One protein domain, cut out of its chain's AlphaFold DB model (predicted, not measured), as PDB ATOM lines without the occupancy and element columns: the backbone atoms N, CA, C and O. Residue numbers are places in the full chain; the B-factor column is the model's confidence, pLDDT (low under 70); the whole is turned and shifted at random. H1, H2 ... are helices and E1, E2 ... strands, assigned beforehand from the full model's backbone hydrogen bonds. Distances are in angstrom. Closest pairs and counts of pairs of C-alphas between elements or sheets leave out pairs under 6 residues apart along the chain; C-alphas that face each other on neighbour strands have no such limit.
ATOM      1  N   ASN A 384      49.495  -2.149 -28.694       68.19
ATOM      2  CA  ASN A 384      49.539  -1.784 -27.276       68.19
ATOM      3  C   ASN A 384      48.926  -2.858 -26.368       68.19
ATOM      4  O   ASN A 384      49.511  -3.175 -25.334       68.19
ATOM      5  N   ALA A 385      47.784  -3.437 -26.749       65.44
ATOM      6  CA  ALA A 385      47.169  -4.530 -25.995       65.44
ATOM      7  C   ALA A 385      48.089  -5.761 -25.942       65.44
ATOM      8  O   ALA A 385      48.275  -6.357 -24.883       65.44
ATOM      9  N   TYR A 386      48.728  -6.075 -27.068       69.81
ATOM     10  CA  TYR A 386      49.730  -7.126 -27.185       69.81
ATOM     11  C   TYR A 386      50.941  -6.887 -26.277       69.81
ATOM     12  O   TYR A 386      51.318  -7.756 -25.491       69.81
ATOM     13  N   LEU A 387      51.535  -5.691 -26.351       72.00
ATOM     14  CA  LEU A 387      52.686  -5.326 -25.525       72.00
ATOM     15  C   LEU A 387      52.346  -5.417 -24.036       72.00
ATOM     16  O   LEU A 387      53.144  -5.945 -23.269       72.00
ATOM     17  N   TYR A 388      51.153  -4.970 -23.638       68.81
ATOM     18  CA  TYR A 388      50.690  -5.040 -22.252       68.81
ATOM     19  C   TYR A 388      50.449  -6.482 -21.770       68.81
ATOM     20  O   TYR A 388      50.816  -6.843 -20.646       68.81
ATOM     21  N   GLY A 389      49.860  -7.325 -22.625       72.50
ATOM     22  CA  GLY A 389      49.675  -8.750 -22.352       72.50
ATOM     23  C   GLY A 389      51.010  -9.464 -22.154       72.50
ATOM     24  O   GLY A 389      51.220 -10.104 -21.126       72.50
ATOM     25  N   ASN A 390      51.950  -9.275 -23.080       81.94
ATOM     26  CA  ASN A 390      53.286  -9.858 -22.977       81.94
ATOM     27  C   ASN A 390      54.071  -9.336 -21.775       81.94
ATOM     28  O   ASN A 390      54.720 -10.126 -21.099       81.94
ATOM     29  N   GLU A 391      53.978  -8.040 -21.465       85.19
ATOM     30  CA  GLU A 391      54.616  -7.466 -20.277       85.19
ATOM     31  C   GLU A 391      54.134  -8.172 -19.002       85.19
ATOM     32  O   GLU A 391      54.939  -8.544 -18.151       85.19
ATOM     33  N   SER A 392      52.827  -8.425 -18.894       85.56
ATOM     34  CA  SER A 392      52.242  -9.137 -17.753       85.56
ATOM     35  C   SER A 392      52.746 -10.581 -17.658       85.56
ATOM     36  O   SER A 392      53.089 -11.044 -16.568       85.56
ATOM     37  N   VAL A 393      52.837 -11.286 -18.791       87.75
ATOM     38  CA  VAL A 393      53.374 -12.655 -18.849       87.75
ATOM     39  C   VAL A 393      54.854 -12.679 -18.458       87.75
ATOM     40  O   VAL A 393      55.254 -13.509 -17.645       87.75
ATOM     41  N   ASP A 394      55.665 -11.760 -18.982       87.06
ATOM     42  CA  ASP A 394      57.105 -11.699 -18.712       87.06
ATOM     43  C   ASP A 394      57.400 -11.324 -17.248       87.06
ATOM     44  O   ASP A 394      58.348 -11.838 -16.651       87.06
ATOM     45  N   MET A 395      56.568 -10.481 -16.626       88.69
ATOM     46  CA  MET A 395      56.650 -10.196 -15.189       88.69
ATOM     47  C   MET A 395      56.358 -11.440 -14.345       88.69
ATOM     48  O   MET A 395      57.115 -11.749 -13.425       88.69
ATOM     49  N   VAL A 396      55.281 -12.169 -14.659       89.75
ATOM     50  CA  VAL A 396      54.934 -13.408 -13.948       89.75
ATOM     51  C   VAL A 396      56.017 -14.465 -14.132       89.75
ATOM     52  O   VAL A 396      56.435 -15.074 -13.148       89.75
ATOM     53  N   GLU A 397      56.494 -14.667 -15.363       89.44
ATOM     54  CA  GLU A 397      57.605 -15.573 -15.659       89.44
ATOM     55  C   GLU A 397      58.806 -15.230 -14.786       89.44
ATOM     56  O   GLU A 397      59.250 -16.080 -14.017       89.44
ATOM     57  N   LYS A 398      59.252 -13.967 -14.810       88.25
ATOM     58  CA  LYS A 398      60.406 -13.500 -14.040       88.25
ATOM     59  C   LYS A 398      60.247 -13.712 -12.534       88.25
ATOM     60  O   LYS A 398      61.199 -14.155 -11.895       88.25
ATOM     61  N   ALA A 399      59.073 -13.430 -11.974       88.81
ATOM     62  CA  ALA A 399      58.798 -13.623 -10.550       88.81
ATOM     63  C   ALA A 399      58.738 -15.100 -10.139       88.81
ATOM     64  O   ALA A 399      59.131 -15.451  -9.028       88.81
ATOM     65  N   LEU A 400      58.263 -15.975 -11.026       86.44
ATOM     66  CA  LEU A 400      58.160 -17.409 -10.767       86.44
ATOM     67  C   LEU A 400      59.419 -18.190 -11.166       86.44
ATOM     68  O   LEU A 400      59.440 -19.401 -10.964       86.44
ATOM     69  N   ARG A 401      60.483 -17.545 -11.672       80.31
ATOM     70  CA  ARG A 401      61.749 -18.225 -12.023       80.31
ATOM     71  C   ARG A 401      62.342 -18.996 -10.852       80.31
ATOM     72  O   ARG A 401      62.812 -20.102 -11.042       80.31
ATOM     73  N   THR A 402      62.314 -18.434  -9.649       77.56
ATOM     74  CA  THR A 402      62.883 -19.067  -8.449       77.56
ATOM     75  C   THR A 402      61.841 -19.818  -7.623       77.56
ATOM     76  O   THR A 402      62.089 -20.131  -6.460       77.56
ATOM     77  N   PHE A 403      60.651 -20.066  -8.183       81.38
ATOM     78  CA  PHE A 403      59.597 -20.785  -7.481       81.38
ATOM     79  C   PHE A 403      60.002 -22.247  -7.275       81.38
ATOM     80  O   PHE A 403      60.131 -23.009  -8.233       81.38
ATOM     81  N   GLU A 404      60.168 -22.636  -6.014       76.19
ATOM     82  CA  GLU A 404      60.467 -24.012  -5.629       76.19
ATOM     83  C   GLU A 404      59.172 -24.781  -5.335       76.19
ATOM     84  O   GLU A 404      58.305 -24.339  -4.572       76.19
ATOM     85  N   PHE A 405      59.046 -25.975  -5.917       70.94
ATOM     86  CA  PHE A 405      57.929 -26.868  -5.618       70.94
ATOM     87  C   PHE A 405      58.117 -27.505  -4.231       70.94
ATOM     88  O   PHE A 405      59.225 -27.939  -3.912       70.94
ATOM     89  N   PRO A 406      57.070 -27.613  -3.391       62.19
ATOM     90  CA  PRO A 406      57.189 -28.259  -2.086       62.19
ATOM     91  C   PRO A 406      57.462 -29.764  -2.251       62.19
ATOM     92  O   PRO A 406      56.558 -30.527  -2.584       62.19
ATOM     93  N   ILE A 407      58.705 -30.180  -1.998       50.91
ATOM     94  CA  ILE A 407      59.250 -31.519  -2.307       50.91
ATOM     95  C   ILE A 407      58.519 -32.651  -1.575       50.91
ATOM     96  O   ILE A 407      58.311 -33.721  -2.129       50.91
ATOM     97  N   GLU A 408      58.073 -32.422  -0.340       52.94
ATOM     98  CA  GLU A 408      57.540 -33.490   0.521       52.94
ATOM     99  C   GLU A 408      56.109 -33.939   0.178       52.94
ATOM    100  O   GLU A 408      55.521 -34.756   0.892       52.94
ATOM    101  N   LYS A 409      55.488 -33.373  -0.861       56.59
ATOM    102  CA  LYS A 409      54.097 -33.673  -1.203       56.59
ATOM    103  C   LYS A 409      53.983 -34.040  -2.667       56.59
ATOM    104  O   LYS A 409      53.630 -33.200  -3.493       56.59
ATOM    105  N   ASP A 410      54.108 -35.343  -2.925       62.62
ATOM    106  CA  ASP A 410      53.664 -35.985  -4.169       62.62
ATOM    107  C   ASP A 410      52.255 -35.549  -4.570       62.62
ATOM    108  O   ASP A 410      51.913 -35.629  -5.735       62.62
ATOM    109  N   ARG A 411      51.457 -35.077  -3.601       72.19
ATOM    110  CA  ARG A 411      50.071 -34.649  -3.729       72.19
ATOM    111  C   ARG A 411      49.822 -33.326  -3.020       72.19
ATOM    112  O   ARG A 411      49.802 -33.262  -1.785       72.19
ATOM    113  N   LEU A 412      49.562 -32.272  -3.788       82.75
ATOM    114  CA  LEU A 412      49.226 -30.949  -3.268       82.75
ATOM    115  C   LEU A 412      47.806 -30.562  -3.674       82.75
ATOM    116  O   LEU A 412      47.420 -30.661  -4.832       82.75
ATOM    117  N   SER A 413      47.006 -30.079  -2.723       90.00
ATOM    118  CA  SER A 413      45.712 -29.486  -3.079       90.00
ATOM    119  C   SER A 413      45.928 -28.214  -3.899       90.00
ATOM    120  O   SER A 413      46.807 -27.425  -3.544       90.00
ATOM    121  N   LEU A 414      45.087 -27.954  -4.903       91.19
ATOM    122  CA  LEU A 414      45.139 -26.714  -5.687       91.19
ATOM    123  C   LEU A 414      45.118 -25.478  -4.765       91.19
ATOM    124  O   LEU A 414      45.894 -24.549  -4.952       91.19
ATOM    125  N   ARG A 415      44.353 -25.523  -3.665       90.62
ATOM    126  CA  ARG A 415      44.331 -24.461  -2.639       90.62
ATOM    127  C   ARG A 415      45.687 -24.208  -1.994       90.62
ATOM    128  O   ARG A 415      46.072 -23.057  -1.808       90.62
ATOM    129  N   ALA A 416      46.391 -25.270  -1.621       89.38
ATOM    130  CA  ALA A 416      47.725 -25.150  -1.048       89.38
ATOM    131  C   ALA A 416      48.740 -24.665  -2.093       89.38
ATOM    132  O   ALA A 416      49.622 -23.884  -1.753       89.38
ATOM    133  N   MET A 417      48.583 -25.068  -3.358       89.12
ATOM    134  CA  MET A 417      49.409 -24.567  -4.454       89.12
ATOM    135  C   MET A 417      49.241 -23.056  -4.645       89.12
ATOM    136  O   MET A 417      50.235 -22.336  -4.643       89.12
ATOM    137  N   VAL A 418      48.000 -22.568  -4.734       91.62
ATOM    138  CA  VAL A 418      47.702 -21.132  -4.856       91.62
ATOM    139  C   VAL A 418      48.260 -20.347  -3.670       91.62
ATOM    140  O   VAL A 418      48.895 -19.316  -3.862       91.62
ATOM    141  N   TYR A 419      48.103 -20.860  -2.447       91.12
ATOM    142  CA  TYR A 419      48.701 -20.243  -1.261       91.12
ATOM    143  C   TYR A 419      50.231 -20.122  -1.368       91.12
ATOM    144  O   TYR A 419      50.786 -19.064  -1.080       91.12
ATOM    145  N   ASN A 420      50.914 -21.180  -1.812       89.12
ATOM    146  CA  ASN A 420      52.368 -21.163  -1.979       89.12
ATOM    147  C   ASN A 420      52.813 -20.193  -3.082       89.12
ATOM    148  O   ASN A 420      53.809 -19.499  -2.900       89.12
ATOM    149  N   LEU A 421      52.070 -20.114  -4.191       89.62
ATOM    150  CA  LEU A 421      52.324 -19.145  -5.260       89.62
ATOM    151  C   LEU A 421      52.218 -17.710  -4.742       89.62
ATOM    152  O   LEU A 421      53.129 -16.922  -4.973       89.62
ATOM    153  N   HIS A 422      51.163 -17.373  -3.994       90.69
ATOM    154  CA  HIS A 422      51.030 -16.037  -3.406       90.69
ATOM    155  C   HIS A 422      52.163 -15.717  -2.442       90.69
ATOM    156  O   HIS A 422      52.800 -14.680  -2.590       90.69
ATOM    157  N   LYS A 423      52.475 -16.632  -1.519       90.50
ATOM    158  CA  LYS A 423      53.580 -16.454  -0.572       90.50
ATOM    159  C   LYS A 423      54.917 -16.234  -1.285       90.50
ATOM    160  O   LYS A 423      55.734 -15.435  -0.838       90.50
ATOM    161  N   HIS A 424      55.153 -16.946  -2.388       90.06
ATOM    162  CA  HIS A 424      56.339 -16.728  -3.211       90.06
ATOM    163  C   HIS A 424      56.312 -15.346  -3.860       90.06
ATOM    164  O   HIS A 424      57.278 -14.603  -3.730       90.06
ATOM    165  N   LEU A 425      55.205 -14.973  -4.503       90.31
ATOM    166  CA  LEU A 425      55.056 -13.674  -5.161       90.31
ATOM    167  C   LEU A 425      55.203 -12.502  -4.186       90.31
ATOM    168  O   LEU A 425      55.802 -11.508  -4.569       90.31
ATOM    169  N   GLU A 426      54.709 -12.612  -2.951       90.81
ATOM    170  CA  GLU A 426      54.879 -11.610  -1.881       90.81
ATOM    171  C   GLU A 426      56.353 -11.338  -1.546       90.81
ATOM    172  O   GLU A 426      56.697 -10.244  -1.108       90.81
ATOM    173  N   SER A 427      57.233 -12.320  -1.764       88.88
ATOM    174  CA  SER A 427      58.677 -12.172  -1.549       88.88
ATOM    175  C   SER A 427      59.422 -11.533  -2.726       88.88
ATOM    176  O   SER A 427      60.619 -11.277  -2.615       88.88
ATOM    177  N   GLN A 428      58.747 -11.300  -3.858       90.38
ATOM    178  CA  GLN A 428      59.360 -10.753  -5.068       90.38
ATOM    179  C   GLN A 428      59.231  -9.227  -5.109       90.38
ATOM    180  O   GLN A 428      58.158  -8.682  -4.862       90.38
ATOM    181  N   ASP A 429      60.283  -8.536  -5.556       87.81
ATOM    182  CA  ASP A 429      60.309  -7.064  -5.672       87.81
ATOM    183  C   ASP A 429      59.189  -6.490  -6.562       87.81
ATOM    184  O   ASP A 429      58.813  -5.326  -6.448       87.81
ATOM    185  N   MET A 430      58.649  -7.306  -7.471       85.94
ATOM    186  CA  MET A 430      57.589  -6.930  -8.412       85.94
ATOM    187  C   MET A 430      56.180  -7.346  -7.972       85.94
ATOM    188  O   MET A 430      55.257  -7.261  -8.781       85.94
ATOM    189  N   HIS A 431      55.998  -7.778  -6.717       87.75
ATOM    190  CA  HIS A 431      54.716  -8.251  -6.190       87.75
ATOM    191  C   HIS A 431      53.548  -7.313  -6.522       87.75
ATOM    192  O   HIS A 431      52.601  -7.732  -7.185       87.75
ATOM    193  N   GLU A 432      53.645  -6.042  -6.116       85.44
ATOM    194  CA  GLU A 432      52.569  -5.058  -6.296       85.44
ATOM    195  C   GLU A 432      52.203  -4.900  -7.776       85.44
ATOM    196  O   GLU A 432      51.032  -5.002  -8.146       85.44
ATOM    197  N   GLN A 433      53.215  -4.766  -8.639       86.44
ATOM    198  CA  GLN A 433      53.029  -4.597 -10.081       86.44
ATOM    199  C   GLN A 433      52.354  -5.821 -10.718       86.44
ATOM    200  O   GLN A 433      51.526  -5.672 -11.613       86.44
ATOM    201  N   ILE A 434      52.688  -7.030 -10.258       85.81
ATOM    202  CA  ILE A 434      52.042  -8.265 -10.713       85.81
ATOM    203  C   ILE A 434      50.589  -8.289 -10.248       85.81
ATOM    204  O   ILE A 434      49.691  -8.456 -11.069       85.81
ATOM    205  N   THR A 435      50.333  -8.081  -8.957       84.56
ATOM    206  CA  THR A 435      48.970  -8.149  -8.407       84.56
ATOM    207  C   THR A 435      48.026  -7.095  -8.980       84.56
ATOM    208  O   THR A 435      46.812  -7.308  -8.983       84.56
ATOM    209  N   ASP A 436      48.579  -6.001  -9.508       84.94
ATOM    210  CA  ASP A 436      47.853  -4.937 -10.199       84.94
ATOM    211  C   ASP A 436      47.462  -5.277 -11.630       84.94
ATOM    212  O   ASP A 436      46.480  -4.738 -12.138       84.94
ATOM    213  N   LYS A 437      48.201  -6.177 -12.279       85.44
ATOM    214  CA  LYS A 437      47.982  -6.529 -13.683       85.44
ATOM    215  C   LYS A 437      47.336  -7.892 -13.863       85.44
ATOM    216  O   LYS A 437      46.609  -8.086 -14.833       85.44
ATOM    217  N   VAL A 438      47.566  -8.835 -12.951       87.44
ATOM    218  CA  VAL A 438      47.109 -10.221 -13.100       87.44
ATOM    219  C   VAL A 438      46.406 -10.756 -11.857       87.44
ATOM    220  O   VAL A 438      46.694 -10.381 -10.719       87.44
ATOM    221  N   ILE A 439      45.470 -11.671 -12.090       86.75
ATOM    222  CA  ILE A 439      44.774 -12.456 -11.076       86.75
ATOM    223  C   ILE A 439      45.293 -13.890 -11.167       86.75
ATOM    224  O   ILE A 439      45.128 -14.562 -12.185       86.75
ATOM    225  N   ILE A 440      45.889 -14.358 -10.072       88.56
ATOM    226  CA  ILE A 440      46.278 -15.754  -9.873       88.56
ATOM    227  C   ILE A 440      45.466 -16.237  -8.682       88.56
ATOM    228  O   ILE A 440      45.710 -15.800  -7.566       88.56
ATOM    229  N   ASN A 441      44.451 -17.067  -8.908       89.69
ATOM    230  CA  ASN A 441      43.637 -17.608  -7.827       89.69
ATOM    231  C   ASN A 441      43.134 -19.020  -8.165       89.69
ATOM    232  O   ASN A 441      43.433 -19.588  -9.215       89.69
ATOM    233  N   MET A 442      42.376 -19.607  -7.237       90.38
ATOM    234  CA  MET A 442      41.789 -20.937  -7.407       90.38
ATOM    235  C   MET A 442      40.930 -21.052  -8.665       90.38
ATOM    236  O   MET A 442      41.002 -22.060  -9.356       90.38
ATOM    237  N   GLU A 443      40.105 -20.041  -8.925       88.88
ATOM    238  CA  GLU A 443      39.142 -20.031 -10.022       88.88
ATOM    239  C   GLU A 443      39.850 -19.918 -11.374       88.88
ATOM    240  O   GLU A 443      39.561 -20.698 -12.271       88.88
ATOM    241  N   SER A 444      40.833 -19.019 -11.508       89.56
ATOM    242  CA  SER A 444      41.577 -18.839 -12.757       89.56
ATOM    243  C   SER A 444      42.346 -20.102 -13.144       89.56
ATOM    244  O   SER A 444      42.310 -20.510 -14.301       89.56
ATOM    245  N   ILE A 445      42.979 -20.769 -12.173       92.25
ATOM    246  CA  ILE A 445      43.699 -22.020 -12.427       92.25
ATOM    247  C   ILE A 445      42.722 -23.173 -12.680       92.25
ATOM    248  O   ILE A 445      42.963 -23.972 -13.578       92.25
ATOM    249  N   ALA A 446      41.615 -23.271 -11.936       91.94
ATOM    250  CA  ALA A 446      40.611 -24.309 -12.174       91.94
ATOM    251  C   ALA A 446      39.970 -24.175 -13.563       91.94
ATOM    252  O   ALA A 446      39.846 -25.178 -14.259       91.94
ATOM    253  N   ASN A 447      39.640 -22.955 -13.993       90.69
ATOM    254  CA  ASN A 447      39.145 -22.684 -15.344       90.69
ATOM    255  C   ASN A 447      40.180 -23.079 -16.397       90.69
ATOM    256  O   ASN A 447      39.836 -23.781 -17.337       90.69
ATOM    257  N   GLY A 448      41.455 -22.745 -16.180       89.88
ATOM    258  CA  GLY A 448      42.545 -23.202 -17.039       89.88
ATOM    259  C   GLY A 448      42.634 -24.729 -17.143       89.88
ATOM    260  O   GLY A 448      42.770 -25.263 -18.236       89.88
ATOM    261  N   LEU A 449      42.481 -25.453 -16.030       90.81
ATOM    262  CA  LEU A 449      42.439 -26.922 -16.020       90.81
ATOM    263  C   LEU A 449      41.203 -27.487 -16.752       90.81
ATOM    264  O   LEU A 449      41.292 -28.559 -17.354       90.81
ATOM    265  N   ILE A 450      40.063 -26.790 -16.702       91.12
ATOM    266  CA  ILE A 450      38.815 -27.165 -17.389       91.12
ATOM    267  C   ILE A 450      38.920 -26.929 -18.891       91.12
ATOM    268  O   ILE A 450      38.658 -27.843 -19.671       91.12
ATOM    269  N   ASP A 451      39.372 -25.742 -19.293       88.00
ATOM    270  CA  ASP A 451      39.737 -25.427 -20.675       88.00
ATOM    271  C   ASP A 451      40.797 -26.413 -21.168       88.00
ATOM    272  O   ASP A 451      40.828 -26.778 -22.353       88.00
ATOM    273  N   ASP A 452      41.620 -26.906 -20.231       82.75
ATOM    274  CA  ASP A 452      42.609 -27.930 -20.482       82.75
ATOM    275  C   ASP A 452      42.059 -29.356 -20.693       82.75
ATOM    276  O   ASP A 452      42.756 -30.234 -21.214       82.75
ATOM    277  N   GLY A 453      40.778 -29.574 -20.396       87.00
ATOM    278  CA  GLY A 453      40.131 -30.885 -20.403       87.00
ATOM    279  C   GLY A 453      40.639 -31.808 -19.289       87.00
ATOM    280  O   GLY A 453      40.360 -33.008 -19.301       87.00
ATOM    281  N   LEU A 454      41.404 -31.270 -18.335       87.19
ATOM    282  CA  LEU A 454      41.982 -31.990 -17.196       87.19
ATOM    283  C   LEU A 454      41.017 -32.060 -16.011       87.19
ATOM    284  O   LEU A 454      41.197 -32.863 -15.100       87.19
ATOM    285  N   LEU A 455      39.997 -31.211 -16.020       91.25
ATOM    286  CA  LEU A 455      38.986 -31.128 -14.986       91.25
ATOM    287  C   LEU A 455      37.629 -30.875 -15.641       91.25
ATOM    288  O   LEU A 455      37.544 -30.219 -16.674       91.25
ATOM    289  N   GLN A 456      36.563 -31.381 -15.038       92.12
ATOM    290  CA  GLN A 456      35.201 -31.020 -15.410       92.12
ATOM    291  C   GLN A 456      34.554 -30.290 -14.235       92.12
ATOM    292  O   GLN A 456      34.749 -30.679 -13.084       92.12
ATOM    293  N   ALA A 457      33.796 -29.235 -14.518       89.62
ATOM    294  CA  ALA A 457      32.988 -28.548 -13.521       89.62
ATOM    295  C   ALA A 457      31.504 -28.775 -13.804       89.62
ATOM    296  O   ALA A 457      31.040 -28.534 -14.917       89.62
ATOM    297  N   ASP A 458      30.780 -29.182 -12.768       86.38
ATOM    298  CA  ASP A 458      29.324 -29.166 -12.728       86.38
ATOM    299  C   ASP A 458      28.891 -28.009 -11.826       86.38
ATOM    300  O   ASP A 458      29.393 -27.856 -10.707       86.38
ATOM    301  N   ILE A 459      27.979 -27.177 -12.322       83.00
ATOM    302  CA  ILE A 459      27.456 -26.015 -11.600       83.00
ATOM    303  C   ILE A 459      26.013 -26.328 -11.211       83.00
ATOM    304  O   ILE A 459      25.177 -26.535 -12.091       83.00
ATOM    305  N   ASP A 460      25.735 -26.354  -9.910       79.12
ATOM    306  CA  ASP A 460      24.392 -26.551  -9.356       79.12
ATOM    307  C   ASP A 460      24.146 -25.534  -8.234       79.12
ATOM    308  O   ASP A 460      24.975 -25.425  -7.333       79.12
ATOM    309  N   ASP A 461      23.055 -24.763  -8.314       67.06
ATOM    310  CA  ASP A 461      22.640 -23.742  -7.333       67.06
ATOM    311  C   ASP A 461      23.811 -22.917  -6.729       67.06
ATOM    312  O   ASP A 461      24.023 -22.879  -5.514       67.06
ATOM    313  N   ASP A 462      24.613 -22.274  -7.591       67.56
ATOM    314  CA  ASP A 462      25.811 -21.471  -7.255       67.56
ATOM    315  C   ASP A 462      26.976 -22.237  -6.580       67.56
ATOM    316  O   ASP A 462      27.972 -21.641  -6.156       67.56
ATOM    317  N   CYS A 463      26.912 -23.570  -6.518       70.38
ATOM    318  CA  CYS A 463      27.998 -24.438  -6.072       70.38
ATOM    319  C   CYS A 463      28.708 -25.096  -7.262       70.38
ATOM    320  O   CYS A 463      28.132 -25.891  -8.003       70.38
ATOM    321  N   VAL A 464      30.007 -24.814  -7.405       79.56
ATOM    322  CA  VAL A 464      30.868 -25.490  -8.384       79.56
ATOM    323  C   VAL A 464      31.395 -26.789  -7.782       79.56
ATOM    324  O   VAL A 464      32.119 -26.778  -6.781       79.56
ATOM    325  N   THR A 465      31.058 -27.911  -8.409       84.88
ATOM    326  CA  THR A 465      31.596 -29.230  -8.078       84.88
ATOM    327  C   THR A 465      32.543 -29.678  -9.177       84.88
ATOM    328  O   THR A 465      32.180 -29.717 -10.347       84.88
ATOM    329  N   TYR A 466      33.767 -30.034  -8.800       90.06
ATOM    330  CA  TYR A 466      34.748 -30.553  -9.745       90.06
ATOM    331  C   TYR A 466      34.673 -32.074  -9.834       90.06
ATOM    332  O   TYR A 466      34.524 -32.741  -8.805       90.06
ATOM    333  N   ASN A 467      34.842 -32.597 -11.045       89.19
ATOM    334  CA  ASN A 467      34.976 -34.012 -11.360       89.19
ATOM    335  C   ASN A 467      36.271 -34.260 -12.136       89.19
ATOM    336  O   ASN A 467      36.746 -33.413 -12.896       89.19
ATOM    337  N   GLU A 468      36.839 -35.441 -11.927       88.31
ATOM    338  CA  GLU A 468      38.026 -35.903 -12.637       88.31
ATOM    339  C   GLU A 468      37.710 -36.262 -14.095       88.31
ATOM    340  O   GLU A 468      36.629 -36.763 -14.410       88.31
ATOM    341  N   THR A 469      38.678 -36.050 -14.987       87.31
ATOM    342  CA  THR A 469      38.637 -36.568 -16.359       87.31
ATOM    343  C   THR A 469      39.703 -37.648 -16.535       87.31
ATOM    344  O   THR A 469      40.672 -37.724 -15.777       87.31
ATOM    345  N   VAL A 470      39.556 -38.495 -17.561       82.06
ATOM    346  CA  VAL A 470      40.570 -39.517 -17.887       82.06
ATOM    347  C   VAL A 470      41.927 -38.868 -18.168       82.06
ATOM    348  O   VAL A 470      42.949 -39.345 -17.677       82.06
ATOM    349  N   LEU A 471      41.933 -37.763 -18.922       78.94
ATOM    350  CA  LEU A 471      43.146 -37.012 -19.234       78.94
ATOM    351  C   LEU A 471      43.722 -36.331 -17.984       78.94
ATOM    352  O   LEU A 471      44.929 -36.378 -17.771       78.94
ATOM    353  N   GLY A 472      42.865 -35.762 -17.132       82.56
ATOM    354  CA  GLY A 472      43.248 -35.184 -15.847       82.56
ATOM    355  C   GLY A 472      44.023 -36.169 -14.991       82.56
ATOM    356  O   GLY A 472      45.171 -35.905 -14.642       82.56
ATOM    357  N   ASN A 473      43.449 -37.351 -14.757       82.69
ATOM    358  CA  ASN A 473      44.085 -38.395 -13.957       82.69
ATOM    359  C   ASN A 473      45.430 -38.853 -14.543       82.69
ATOM    360  O   ASN A 473      46.387 -39.059 -13.802       82.69
ATOM    361  N   GLN A 474      45.540 -38.962 -15.871       75.12
ATOM    362  CA  GLN A 474      46.811 -39.281 -16.537       75.12
ATOM    363  C   GLN A 474      47.870 -38.185 -16.352       75.12
ATOM    364  O   GLN A 474      49.059 -38.484 -16.268       75.12
ATOM    365  N   MET A 475      47.437 -36.927 -16.268       74.38
ATOM    366  CA  MET A 475      48.295 -35.757 -16.080       74.38
ATOM    367  C   MET A 475      48.512 -35.407 -14.600       74.38
ATOM    368  O   MET A 475      49.140 -34.392 -14.309       74.38
ATOM    369  N   GLY A 476      48.027 -36.234 -13.665       79.44
ATOM    370  CA  GLY A 476      48.187 -36.026 -12.224       79.44
ATOM    371  C   GLY A 476      47.202 -35.026 -11.607       79.44
ATOM    372  O   GLY A 476      47.464 -34.503 -10.528       79.44
ATOM    373  N   VAL A 477      46.093 -34.720 -12.281       87.88
ATOM    374  CA  VAL A 477      44.986 -33.896 -11.769       87.88
ATOM    375  C   VAL A 477      43.856 -34.820 -11.332       87.88
ATOM    376  O   VAL A 477      43.314 -35.561 -12.145       87.88
ATOM    377  N   TYR A 478      43.475 -34.766 -10.058       90.50
ATOM    378  CA  TYR A 478      42.454 -35.652  -9.495       90.50
ATOM    379  C   TYR A 478      41.523 -34.903  -8.537       90.50
ATOM    380  O   TYR A 478      41.842 -33.819  -8.042       90.50
ATOM    381  N   VAL A 479      40.363 -35.488  -8.237       92.38
ATOM    382  CA  VAL A 479      39.400 -34.931  -7.275       92.38
ATOM    383  C   VAL A 479      39.312 -35.829  -6.046       92.38
ATOM    384  O   VAL A 479      39.228 -37.047  -6.146       92.38
ATOM    385  N   TYR A 480      39.315 -35.228  -4.859       90.31
ATOM    386  CA  TYR A 480      39.186 -35.945  -3.591       90.31
ATOM    387  C   TYR A 480      38.266 -35.201  -2.617       90.31
ATOM    388  O   TYR A 480      37.907 -34.044  -2.833       90.31
ATOM    389  N   LYS A 481      37.871 -35.860  -1.524       88.94
ATOM    390  CA  LYS A 481      37.087 -35.236  -0.449       88.94
ATOM    391  C   LYS A 481      38.010 -34.580   0.578       88.94
ATOM    392  O   LYS A 481      38.847 -35.255   1.177       88.94
ATOM    393  N   ASP A 482      37.867 -33.272   0.789       83.44
ATOM    394  CA  ASP A 482      38.594 -32.551   1.837       83.44
ATOM    395  C   ASP A 482      38.149 -32.998   3.245       83.44
ATOM    396  O   ASP A 482      37.211 -33.779   3.416       83.44
ATOM    397  N   ARG A 483      38.808 -32.478   4.290       82.56
ATOM    398  CA  ARG A 483      38.476 -32.799   5.695       82.56
ATOM    399  C   ARG A 483      37.033 -32.452   6.091       82.56
ATOM    400  O   ARG A 483      36.576 -32.918   7.126       82.56
ATOM    401  N   ASN A 484      36.340 -31.643   5.289       83.69
ATOM    402  CA  ASN A 484      34.953 -31.239   5.492       83.69
ATOM    403  C   ASN A 484      33.989 -31.964   4.531       83.69
ATOM    404  O   ASN A 484      32.827 -31.579   4.438       83.69
ATOM    405  N   GLY A 485      34.450 -32.981   3.791       81.00
ATOM    406  CA  GLY A 485      33.626 -33.754   2.859       81.00
ATOM    407  C   GLY A 485      33.310 -33.055   1.529       81.00
ATOM    408  O   GLY A 485      32.435 -33.519   0.793       81.00
ATOM    409  N   ARG A 486      34.005 -31.963   1.186       82.81
ATOM    410  CA  ARG A 486      33.806 -31.221  -0.075       82.81
ATOM    411  C   ARG A 486      34.752 -31.711  -1.164       82.81
ATOM    412  O   ARG A 486      35.865 -32.128  -0.851       82.81
ATOM    413  N   ASN A 487      34.335 -31.640  -2.431       85.44
ATOM    414  CA  ASN A 487      35.230 -31.943  -3.552       85.44
ATOM    415  C   ASN A 487      36.354 -30.903  -3.604       85.44
ATOM    416  O   ASN A 487      36.103 -29.699  -3.599       85.44
ATOM    417  N   ALA A 488      37.589 -31.380  -3.642       88.19
ATOM    418  CA  ALA A 488      38.790 -30.580  -3.772       88.19
ATOM    419  C   ALA A 488      39.663 -31.149  -4.889       88.19
ATOM    420  O   ALA A 488      39.729 -32.363  -5.080       88.19
ATOM    421  N   VAL A 489      40.344 -30.257  -5.602       92.62
ATOM    422  CA  VAL A 489      41.281 -30.620  -6.667       92.62
ATOM    423  C   VAL A 489      42.649 -30.890  -6.050       92.62
ATOM    424  O   VAL A 489      43.176 -30.061  -5.298       92.62
ATOM    425  N   GLY A 490      43.204 -32.058  -6.344       91.25
ATOM    426  CA  GLY A 490      44.565 -32.453  -6.020       91.25
ATOM    427  C   GLY A 490      45.438 -32.493  -7.268       91.25
ATOM    428  O   GLY A 490      44.953 -32.742  -8.371       91.25
ATOM    429  N   LEU A 491      46.719 -32.196  -7.073       87.06
ATOM    430  CA  LEU A 491      47.728 -32.080  -8.114       87.06
ATOM    431  C   LEU A 491      48.959 -32.887  -7.706       87.06
ATOM    432  O   LEU A 491      49.586 -32.595  -6.678       87.06
ATOM    433  N   ASP A 492      49.325 -33.861  -8.528       80.75
ATOM    434  CA  ASP A 492      50.598 -34.557  -8.401       80.75
ATOM    435  C   ASP A 492      51.766 -33.662  -8.855       80.75
ATOM    436  O   ASP A 492      51.563 -32.598  -9.448       80.75
ATOM    437  N   SER A 493      53.008 -34.074  -8.588       74.75
ATOM    438  CA  SER A 493      54.222 -33.294  -8.894       74.75
ATOM    439  C   SER A 493      54.279 -32.780 -10.343       74.75
ATOM    440  O   SER A 493      54.595 -31.613 -10.581       74.75
ATOM    441  N   PHE A 494      53.902 -33.611 -11.316       74.44
ATOM    442  CA  PHE A 494      53.845 -33.216 -12.725       74.44
ATOM    443  C   PHE A 494      52.739 -32.181 -13.007       74.44
ATOM    444  O   PHE A 494      52.987 -31.188 -13.693       74.44
ATOM    445  N   ALA A 495      51.541 -32.366 -12.445       79.25
ATOM    446  CA  ALA A 495      50.434 -31.421 -12.597       79.25
ATOM    447  C   ALA A 495      50.775 -30.049 -12.001       79.25
ATOM    448  O   ALA A 495      50.470 -29.020 -12.600       79.25
ATOM    449  N   GLN A 496      51.469 -30.025 -10.859       81.62
ATOM    450  CA  GLN A 496      51.968 -28.790 -10.253       81.62
ATOM    451  C   GLN A 496      52.918 -28.049 -11.209       81.62
ATOM    452  O   GLN A 496      52.757 -26.849 -11.430       81.62
ATOM    453  N   GLN A 497      53.868 -28.753 -11.833       79.00
ATOM    454  CA  GLN A 497      54.769 -28.151 -12.825       79.00
ATOM    455  C   GLN A 497      54.010 -27.626 -14.048       79.00
ATOM    456  O   GLN A 497      54.300 -26.524 -14.506       79.00
ATOM    457  N   SER A 498      53.019 -28.377 -14.537       79.69
ATOM    458  CA  SER A 498      52.169 -27.973 -15.664       79.69
ATOM    459  C   SER A 498      51.364 -26.703 -15.362       79.69
ATOM    460  O   SER A 498      51.261 -25.818 -16.209       79.69
ATOM    461  N   VAL A 499      50.830 -26.565 -14.144       85.75
ATOM    462  CA  VAL A 499      50.120 -25.348 -13.718       85.75
ATOM    463  C   VAL A 499      51.066 -24.146 -13.702       85.75
ATOM    464  O   VAL A 499      50.714 -23.098 -14.237       85.75
ATOM    465  N   VAL A 500      52.277 -24.277 -13.142       86.56
ATOM    466  CA  VAL A 500      53.262 -23.177 -13.158       86.56
ATOM    467  C   VAL A 500      53.682 -22.835 -14.583       86.56
ATOM    468  O   VAL A 500      53.718 -21.658 -14.922       86.56
ATOM    469  N   ALA A 501      53.935 -23.840 -15.425       82.94
ATOM    470  CA  ALA A 501      54.241 -23.660 -16.841       82.94
ATOM    471  C   ALA A 501      53.139 -22.844 -17.542       82.94
ATOM    472  O   ALA A 501      53.409 -21.815 -18.153       82.94
ATOM    473  N   ASN A 502      51.873 -23.218 -17.352       86.25
ATOM    474  CA  ASN A 502      50.744 -22.462 -17.887       86.25
ATOM    475  C   ASN A 502      50.606 -21.054 -17.294       86.25
ATOM    476  O   ASN A 502      50.141 -20.150 -17.976       86.25
ATOM    477  N   LEU A 503      51.001 -20.807 -16.047       88.19
ATOM    478  CA  LEU A 503      51.021 -19.441 -15.517       88.19
ATOM    479  C   LEU A 503      52.102 -18.600 -16.210       88.19
ATOM    480  O   LEU A 503      51.812 -17.510 -16.689       88.19
ATOM    481  N   VAL A 504      53.330 -19.107 -16.333       87.31
ATOM    482  CA  VAL A 504      54.450 -18.346 -16.926       87.31
ATOM    483  C   VAL A 504      54.393 -18.247 -18.456       87.31
ATOM    484  O   VAL A 504      55.077 -17.412 -19.048       87.31
ATOM    485  N   SER A 505      53.572 -19.069 -19.116       83.19
ATOM    486  CA  SER A 505      53.271 -18.948 -20.549       83.19
ATOM    487  C   SER A 505      52.080 -18.032 -20.850       83.19
ATOM    488  O   SER A 505      51.851 -17.707 -22.013       83.19
ATOM    489  N   GLY A 506      51.313 -17.628 -19.831       84.19
ATOM    490  CA  GLY A 506      50.047 -16.906 -19.990       84.19
ATOM    491  C   GLY A 506      48.811 -17.797 -20.161       84.19
ATOM    492  O   GLY A 506      47.703 -17.276 -20.166       84.19
ATOM    493  N   GLY A 507      48.989 -19.121 -20.236       84.25
ATOM    494  CA  GLY A 507      47.982 -20.183 -20.065       84.25
ATOM    495  C   GLY A 507      46.824 -19.865 -19.146       84.25
ATOM    496  O   GLY A 507      45.680 -19.776 -19.584       84.25
ATOM    497  N   TYR A 508      47.140 -19.757 -17.861       88.12
ATOM    498  CA  TYR A 508      46.155 -19.653 -16.781       88.12
ATOM    499  C   TYR A 508      46.115 -18.249 -16.168       88.12
ATOM    500  O   TYR A 508      45.569 -18.050 -15.078       88.12
ATOM    501  N   LEU A 509      46.734 -17.271 -16.839       83.94
ATOM    502  CA  LEU A 509      46.738 -15.889 -16.384       83.94
ATOM    503  C   LEU A 509      45.451 -15.193 -16.795       83.94
ATOM    504  O   LEU A 509      45.103 -15.121 -17.970       83.94
ATOM    505  N   LYS A 510      44.788 -14.594 -15.809       84.62
ATOM    506  CA  LYS A 510      43.709 -13.642 -16.045       84.62
ATOM    507  C   LYS A 510      44.267 -12.233 -15.865       84.62
ATOM    508  O   LYS A 510      44.638 -11.859 -14.754       84.62
ATOM    509  N   VAL A 511      44.335 -11.462 -16.947       80.31
ATOM    510  CA  VAL A 511      44.708 -10.040 -16.891       80.31
ATOM    511  C   VAL A 511      43.548  -9.256 -16.273       80.31
ATOM    512  O   VAL A 511      42.391  -9.485 -16.630       80.31
ATOM    513  N   ARG A 512      43.845  -8.360 -15.328       78.12
ATOM    514  CA  ARG A 512      42.843  -7.475 -14.725       78.12
ATOM    515  C   ARG A 512      42.320  -6.491 -15.765       78.12
ATOM    516  O   ARG A 512      43.096  -5.872 -16.491       78.12
TER     517      ARG A 512
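Overview. This is residues 384 to 512 of the 520 residues of an uncharacterized protein of Coprococcus eutactus (UniProt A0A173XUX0). Two helices, H2 and H6, stand up from one face of a small sheet of E1, E5 and E4; far from that sheet, H1 meets the end of H6, and H3 lies beside H1. H4 lies near the middle of the domain, and the hairpin of E2 and E3 packs on E4 and E5, with the short H5 beside the sheet. The printed part has 129 residues, with six named helices and five named strands in the order H1 E1 H2 H3 H4 E2 E3 H5 E4 E5 H6, a mixed class of helices and strands. Both sheets, E1 - E5 - E4 and E2 - E3, are antiparallel. The whole is compact, with a radius of gyration of the C-alphas of 14.9 A and spans of 41 by 34 by 26 A.

Along the chain. Find C-alpha 384 at (49.539, -1.784, -27.276); from there H1 runs 24.3 A to residue 400. Next come E1, residues 411 to 413, and H2, residues 414 to 426, 18.4 A long. H3 holds residues 431 to 437, and H4 residues 442 to 451, 14.2 A. E2, residues 455 to 460, begins at C-alpha (38.986, -31.128, -14.986) and runs 16.3 A; E3, residues 463 to 468, runs 16.6 A. H5 is residues 470 to 474, E4 residues 477 to 481, and E5 residues 487 to 492, 16.3 A. H6, residues 493 to 504, ends 17.0 A on at C-alpha (54.450, -18.346, -16.926).

Arrangement. Look first at E5, the inner strand: N 412 of E1 is 2.9 A from O 491, and N 488 is 2.8 A from O 480 of E4, both within hydrogen-bond range. H2 and H6 stand up from the same face, H2 over E1 at a height over the sheet of 10.1 A and H6 over E5 at 10.6 A. H5 stands at the sheet's level. In the hairpin of E2 and E3, N 458 is 2.8 A from O 465. The closest C-alphas of E3 and E4, Glu 468 and Tyr 478, are 5.4 A apart. H4 and H2 only just touch, with 3 pairs of C-alphas within 8 A, the closest being Val 418 and Met 442 at 6.4 A. H1 touches H6, closest at the C-alphas of Glu 397 and Val 504, 4.4 A, and H3, at Ser 392 and Lys 437, 6.4 A. In H1 to H6 every O i to N i+4 pair is within hydrogen-bond range.

Size, cuts and confidence. The two C-alphas farthest apart, Asn 384 and Gly 485, are 46.7 A apart. The printed part has no cut and no long link. Look for pLDDT under 70 at residues 384 to 386, 388, 406 to 410 and 461 to 462.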